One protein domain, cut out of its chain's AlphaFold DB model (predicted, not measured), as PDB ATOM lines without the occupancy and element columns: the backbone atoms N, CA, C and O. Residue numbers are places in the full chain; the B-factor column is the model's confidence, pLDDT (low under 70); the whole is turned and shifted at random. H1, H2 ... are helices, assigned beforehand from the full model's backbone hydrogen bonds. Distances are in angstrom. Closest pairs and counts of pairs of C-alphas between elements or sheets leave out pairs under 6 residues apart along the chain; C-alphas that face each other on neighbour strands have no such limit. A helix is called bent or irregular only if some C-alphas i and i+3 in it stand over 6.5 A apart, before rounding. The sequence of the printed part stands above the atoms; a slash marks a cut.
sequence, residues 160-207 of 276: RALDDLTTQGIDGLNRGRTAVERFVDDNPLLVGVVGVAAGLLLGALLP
ATOM      1  N   ARG A 160     107.902  49.540 116.399       65.56
ATOM      2  CA  ARG A 160     108.633  48.681 115.441       65.56
ATOM      3  C   ARG A 160     110.008  49.220 115.044       65.56
ATOM      4  O   ARG A 160     110.913  48.434 114.837       65.56
ATOM      5  N   ALA A 161     110.166  50.539 114.954       66.19
ATOM      6  CA  ALA A 161     111.450  51.143 114.590       66.19
ATOM      7  C   ALA A 161     112.406  51.243 115.789       66.19
ATOM      8  O   ALA A 161     113.620  51.228 115.623       66.19
ATOM      9  N   LEU A 162     111.863  51.356 117.005       64.38
ATOM     10  CA  LEU A 162     112.665  51.518 118.217       64.38
ATOM     11  C   LEU A 162     113.178  50.188 118.782       64.38
ATOM     12  O   LEU A 162     114.230  50.184 119.416       64.38
ATOM     13  N   ASP A 163     112.470  49.078 118.571       69.88
ATOM     14  CA  ASP A 163     112.872  47.768 119.103       69.88
ATOM     15  C   ASP A 163     114.150  47.238 118.430       69.88
ATOM     16  O   ASP A 163     115.067  46.788 119.121       69.88
ATOM     17  N   ASP A 164     114.268  47.422 117.108       69.12
ATOM     18  CA  ASP A 164     115.488  47.105 116.349       69.12
ATOM     19  C   ASP A 164     116.672  47.966 116.806       69.12
ATOM     20  O   ASP A 164     117.753  47.451 117.089       69.12
ATOM     21  N   LEU A 165     116.460  49.275 116.979       70.25
ATOM     22  CA  LEU A 165     117.504  50.187 117.455       70.25
ATOM     23  C   LEU A 165     117.976  49.858 118.875       70.25
ATOM     24  O   LEU A 165     119.166  49.955 119.171       70.25
ATOM     25  N   THR A 166     117.055  49.484 119.763       71.88
ATOM     26  CA  THR A 166     117.395  49.204 121.165       71.88
ATOM     27  C   THR A 166     118.150  47.882 121.284       71.88
ATOM     28  O   THR A 166     119.167  47.817 121.972       71.88
ATOM     29  N   THR A 167     117.697  46.846 120.576       69.75
ATOM     30  CA  THR A 167     118.317  45.513 120.611       69.75
ATOM     31  C   THR A 167     119.712  45.539 119.986       69.75
ATOM     32  O   THR A 167     120.659  45.002 120.551       69.75
ATOM     33  N   GLN A 168     119.877  46.249 118.868       68.31
ATOM     34  CA  GLN A 168     121.160  46.353 118.173       68.31
ATOM     35  C   GLN A 168     122.127  47.342 118.850       68.31
ATOM     36  O   GLN A 168     123.347  47.174 118.786       68.31
ATOM     37  N   GLY A 169     121.598  48.352 119.547       70.69
ATOM     38  CA  GLY A 169     122.390  49.338 120.279       70.69
ATOM     39  C   GLY A 169     123.111  48.756 121.495       70.69
ATOM     40  O   GLY A 169     124.271  49.090 121.731       70.69
ATOM     41  N   ILE A 170     122.470  47.846 122.237       70.88
ATOM     42  CA  ILE A 170     123.060  47.249 123.447       70.88
ATOM     43  C   ILE A 170     124.292  46.396 123.105       70.88
ATOM     44  O   ILE A 170     125.330  46.527 123.754       70.88
ATOM     45  N   ASP A 171     124.232  45.607 122.032       73.25
ATOM     46  CA  ASP A 171     125.373  44.803 121.576       73.25
ATOM     47  C   ASP A 171     126.471  45.647 120.904       73.25
ATOM     48  O   ASP A 171     127.656  45.293 120.928       73.25
ATOM     49  N   GLY A 172     126.095  46.782 120.307       74.75
ATOM     50  CA  GLY A 172     127.021  47.755 119.730       74.75
ATOM     51  C   GLY A 172     127.823  48.525 120.781       74.75
ATOM     52  O   GLY A 172     128.996  48.817 120.554       74.75
ATOM     53  N   LEU A 173     127.243  48.792 121.956       76.75
ATOM     54  CA  LEU A 173     127.881  49.565 123.028       76.75
ATOM     55  C   LEU A 173     129.165  48.913 123.552       76.75
ATOM     56  O   LEU A 173     130.173  49.596 123.729       76.75
ATOM     57  N   ASN A 174     129.162  47.592 123.735       77.44
ATOM     58  CA  ASN A 174     130.335  46.872 124.241       77.44
ATOM     59  C   ASN A 174     131.517  46.915 123.260       77.44
ATOM     60  O   ASN A 174     132.667  46.950 123.689       77.44
ATOM     61  N   ARG A 175     131.245  46.964 121.949       75.62
ATOM     62  CA  ARG A 175     132.278  47.134 120.911       75.62
ATOM     63  C   ARG A 175     132.673  48.601 120.730       75.62
ATOM     64  O   ARG A 175     133.838  48.899 120.484       75.62
ATOM     65  N   GLY A 176     131.715  49.513 120.889       76.69
ATOM     66  CA  GLY A 176     131.929  50.955 120.815       76.69
ATOM     67  C   GLY A 176     132.815  51.477 121.942       76.69
ATOM     68  O   GLY A 176     133.607  52.381 121.707       76.69
ATOM     69  N   ARG A 177     132.765  50.865 123.132       84.25
ATOM     70  CA  ARG A 177     133.594  51.269 124.277       84.25
ATOM     71  C   ARG A 177     135.085  51.295 123.942       84.25
ATOM     72  O   ARG A 177     135.733  52.302 124.182       84.25
ATOM     73  N   THR A 178     135.600  50.250 123.292       82.00
ATOM     74  CA  THR A 178     137.019  50.170 122.900       82.00
ATOM     75  C   THR A 178     137.396  51.163 121.793       82.00
ATOM     76  O   THR A 178     138.563  51.530 121.661       82.00
ATOM     77  N   ALA A 179     136.437  51.587 120.965       83.62
ATOM     78  CA  ALA A 179     136.661  52.619 119.952       83.62
ATOM     79  C   ALA A 179     136.647  54.025 120.573       83.62
ATOM     80  O   ALA A 179     137.462  54.865 120.209       83.62
ATOM     81  N   VAL A 180     135.759  54.256 121.544       86.38
ATOM     82  CA  VAL A 180     135.696  55.501 122.314       86.38
ATOM     83  C   VAL A 180     136.947  55.665 123.169       86.38
ATOM     84  O   VAL A 180     137.524  56.740 123.153       86.38
ATOM     85  N   GLU A 181     137.396  54.616 123.860       89.00
ATOM     86  CA  GLU A 181     138.635  54.641 124.653       89.00
ATOM     87  C   GLU A 181     139.831  55.066 123.788       89.00
ATOM     88  O   GLU A 181     140.497  56.044 124.109       89.00
ATOM     89  N   ARG A 182     140.011  54.434 122.620       87.81
ATOM     90  CA  ARG A 182     141.055  54.832 121.660       87.81
ATOM     91  C   ARG A 182     140.904  56.273 121.183       87.81
ATOM     92  O   ARG A 182     141.871  57.016 121.159       87.81
ATOM     93  N   PHE A 183     139.690  56.699 120.849       88.19
ATOM     94  CA  PHE A 183     139.450  58.066 120.397       88.19
ATOM     95  C   PHE A 183     139.735  59.119 121.480       88.19
ATOM     96  O   PHE A 183     140.202  60.210 121.158       88.19
ATOM     97  N   VAL A 184     139.461  58.804 122.750       91.75
ATOM     98  CA  VAL A 184     139.774  59.668 123.897       91.75
ATOM     99  C   VAL A 184     141.280  59.808 124.075       91.75
ATOM    100  O   VAL A 184     141.753  60.933 124.246       91.75
ATOM    101  N   ASP A 185     142.013  58.701 123.980       92.06
ATOM    102  CA  ASP A 185     143.473  58.697 124.101       92.06
ATOM    103  C   ASP A 185     144.144  59.414 122.919       92.06
ATOM    104  O   ASP A 185     145.073  60.201 123.109       92.06
ATOM    105  N   ASP A 186     143.628  59.211 121.704       93.19
ATOM    106  CA  ASP A 186     144.185  59.794 120.482       93.19
ATOM    107  C   ASP A 186     143.824  61.284 120.320       93.19
ATOM    108  O   ASP A 186     144.576  62.044 119.707       93.19
ATOM    109  N   ASN A 187     142.667  61.729 120.835       91.62
ATOM    110  CA  ASN A 187     142.130  63.079 120.606       91.62
ATOM    111  C   ASN A 187     141.504  63.719 121.869       91.62
ATOM    112  O   ASN A 187     140.317  64.075 121.861       91.62
ATOM    113  N   PRO A 188     142.284  63.983 122.937       90.00
ATOM    114  CA  PRO A 188     141.753  64.528 124.192       90.00
ATOM    115  C   PRO A 188     141.115  65.918 124.027       90.00
ATOM    116  O   PRO A 188     140.121  66.234 124.680       90.00
ATOM    117  N   LEU A 189     141.633  66.747 123.112       92.38
ATOM    118  CA  LEU A 189     141.066  68.069 122.819       92.38
ATOM    119  C   LEU A 189     139.673  67.970 122.194       92.38
ATOM    120  O   LEU A 189     138.765  68.707 122.579       92.38
ATOM    121  N   LEU A 190     139.494  67.050 121.244       91.19
ATOM    122  CA  LEU A 190     138.222  66.876 120.553       91.19
ATOM    123  C   LEU A 190     137.156  66.352 121.517       91.19
ATOM    124  O   LEU A 190     136.033  66.856 121.527       91.19
ATOM    125  N   VAL A 191     137.527  65.413 122.390       91.62
ATOM    126  CA  VAL A 191     136.651  64.932 123.465       91.62
ATOM    127  C   VAL A 191     136.294  66.048 124.440       91.62
ATOM    128  O   VAL A 191     135.129  66.159 124.813       91.62
ATOM    129  N   GLY A 192     137.241  66.918 124.799       90.69
ATOM    130  CA  GLY A 192     136.964  68.093 125.627       90.69
ATOM    131  C   GLY A 192     135.899  69.006 125.011       90.69
ATOM    132  O   GLY A 192     134.926  69.358 125.675       90.69
ATOM    133  N   VAL A 193     136.026  69.332 123.720       93.50
ATOM    134  CA  VAL A 193     135.054  70.179 123.003       93.50
ATOM    135  C   VAL A 193     133.677  69.517 122.929       93.50
ATOM    136  O   VAL A 193     132.668  70.156 123.232       93.50
ATOM    137  N   VAL A 194     133.624  68.234 122.560       92.19
ATOM    138  CA  VAL A 194     132.365  67.478 122.487       92.19
ATOM    139  C   VAL A 194     131.717  67.368 123.868       92.19
ATOM    140  O   VAL A 194     130.508  67.557 123.988       92.19
ATOM    141  N   GLY A 195     132.507  67.122 124.915       91.88
ATOM    142  CA  GLY A 195     132.042  67.050 126.297       91.88
ATOM    143  C   GLY A 195     131.422  68.364 126.769       91.88
ATOM    144  O   GLY A 195     130.324  68.355 127.323       91.88
ATOM    145  N   VAL A 196     132.065  69.500 126.483       93.88
ATOM    146  CA  VAL A 196     131.517  70.831 126.788       93.88
ATOM    147  C   VAL A 196     130.216  71.074 126.028       93.88
ATOM    148  O   VAL A 196     129.221  71.471 126.632       93.88
ATOM    149  N   ALA A 197     130.188  70.802 124.722       91.62
ATOM    150  CA  ALA A 197     128.990  70.990 123.911       91.62
ATOM    151  C   ALA A 197     127.819  70.130 124.416       91.62
ATOM    152  O   ALA A 197     126.710  70.633 124.596       91.62
ATOM    153  N   ALA A 198     128.071  68.852 124.709       93.50
ATOM    154  CA  ALA A 198     127.077  67.946 125.275       93.50
ATOM    155  C   ALA A 198     126.599  68.411 126.660       93.50
ATOM    156  O   ALA A 198     125.399  68.395 126.926       93.50
ATOM    157  N   GLY A 199     127.511  68.873 127.520       88.69
ATOM    158  CA  GLY A 199     127.188  69.408 128.844       88.69
ATOM    159  C   GLY A 199     126.308  70.655 128.775       88.69
ATOM    160  O   GLY A 199     125.325  70.748 129.506       88.69
ATOM    161  N   LEU A 200     126.597  71.575 127.854       89.62
ATOM    162  CA  LEU A 200     125.775  72.765 127.628       89.62
ATOM    163  C   LEU A 200     124.393  72.415 127.078       89.62
ATOM    164  O   LEU A 200     123.406  72.991 127.523       89.62
ATOM    165  N   LEU A 201     124.305  71.462 126.145       90.19
ATOM    166  CA  LEU A 201     123.018  70.987 125.636       90.19
ATOM    167  C   LEU A 201     122.183  70.372 126.760       90.19
ATOM    168  O   LEU A 201     121.033  70.756 126.943       90.19
ATOM    169  N   LEU A 202     122.768  69.470 127.550       88.25
ATOM    170  CA  LEU A 202     122.088  68.877 128.701       88.25
ATOM    171  C   LEU A 202     121.671  69.949 129.714       88.25
ATOM    172  O   LEU A 202     120.514  69.972 130.122       88.25
ATOM    173  N   GLY A 203     122.566  70.877 130.056       86.06
ATOM    174  CA  GLY A 203     122.276  71.993 130.955       86.06
ATOM    175  C   GLY A 203     121.165  72.911 130.440       86.06
ATOM    176  O   GLY A 203     120.343  73.371 131.224       86.06
ATOM    177  N   ALA A 204     121.076  73.123 129.125       86.62
ATOM    178  CA  ALA A 204     120.023  73.925 128.503       86.62
ATOM    179  C   ALA A 204     118.662  73.212 128.455       86.62
ATOM    180  O   ALA A 204     117.626  73.876 128.409       86.62
ATOM    181  N   LEU A 205     118.647  71.875 128.456       86.50
ATOM    182  CA  LEU A 205     117.416  71.089 128.562       86.50
ATOM    183  C   LEU A 205     116.879  71.043 130.002       86.50
ATOM    184  O   LEU A 205     115.691  70.769 130.197       86.50
ATOM    185  N   LEU A 206     117.722  71.301 131.006       86.94
ATOM    186  CA  LEU A 206     117.297  71.351 132.401       86.94
ATOM    187  C   LEU A 206     116.469  72.627 132.673       86.94
ATOM    188  O   LEU A 206     116.862  73.724 132.274       86.94
ATOM    189  N   PRO A 207     115.316  72.527 133.367       79.75
ATOM    190  CA  PRO A 207     114.507  73.693 133.707       79.75
ATOM    191  C   PRO A 207     115.262  74.662 134.620       79.75
ATOM    192  O   PRO A 207     115.711  74.279 135.701       79.75
TER     193      PRO A 207
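Overview. This is residues 160 to 207 of the 276 residues of a protein of Methylobacterium sp. YL-MPn6-2016 (UniProt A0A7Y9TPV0). Two helices make an open, flat arch: the long H1, kinked near residue 173, meets H2 at a corner around Asn 187, and H2 runs back with empty space between their far ends. The 48 printed residues, with named helices H1 then H2 and no named strand, are all helix by class. The whole is only just loose, close to extended, with a radius of gyration of the C-alphas of 14.4 A and spans of 36 by 34 by 11 A.

Arrangement. H1, residues 160 to 186, has a kink of 56 degrees near residue 173; it is neither bent nor irregular, but only just: C-alphas 171 and 174 are 6.0 A apart. H2, residues 188 to 205, is close to H1 but not clearly touching; their closest C-alphas, of Val 184 and Val 191, are 6.1 A apart. They run opposite ways at a steep tilt of 41 degrees. Every O i to N i+4 pair is within hydrogen-bond range in H2, 16 of 23 in H1.

Along the chain. H1 begins at C-alpha 160 (108.633, 48.681, 115.441) and measures 37.6 A. H2 measures 25.6 A, ending at C-alpha 205 (117.416, 71.089, 128.562).

Size, cuts and confidence. The C-alphas farthest apart, of Arg 160 and Leu 189, are 38.5 A apart. The printed part has no cut, and the link is tight. Residues 160 to 164 and 167 to 168 have pLDDT under 70.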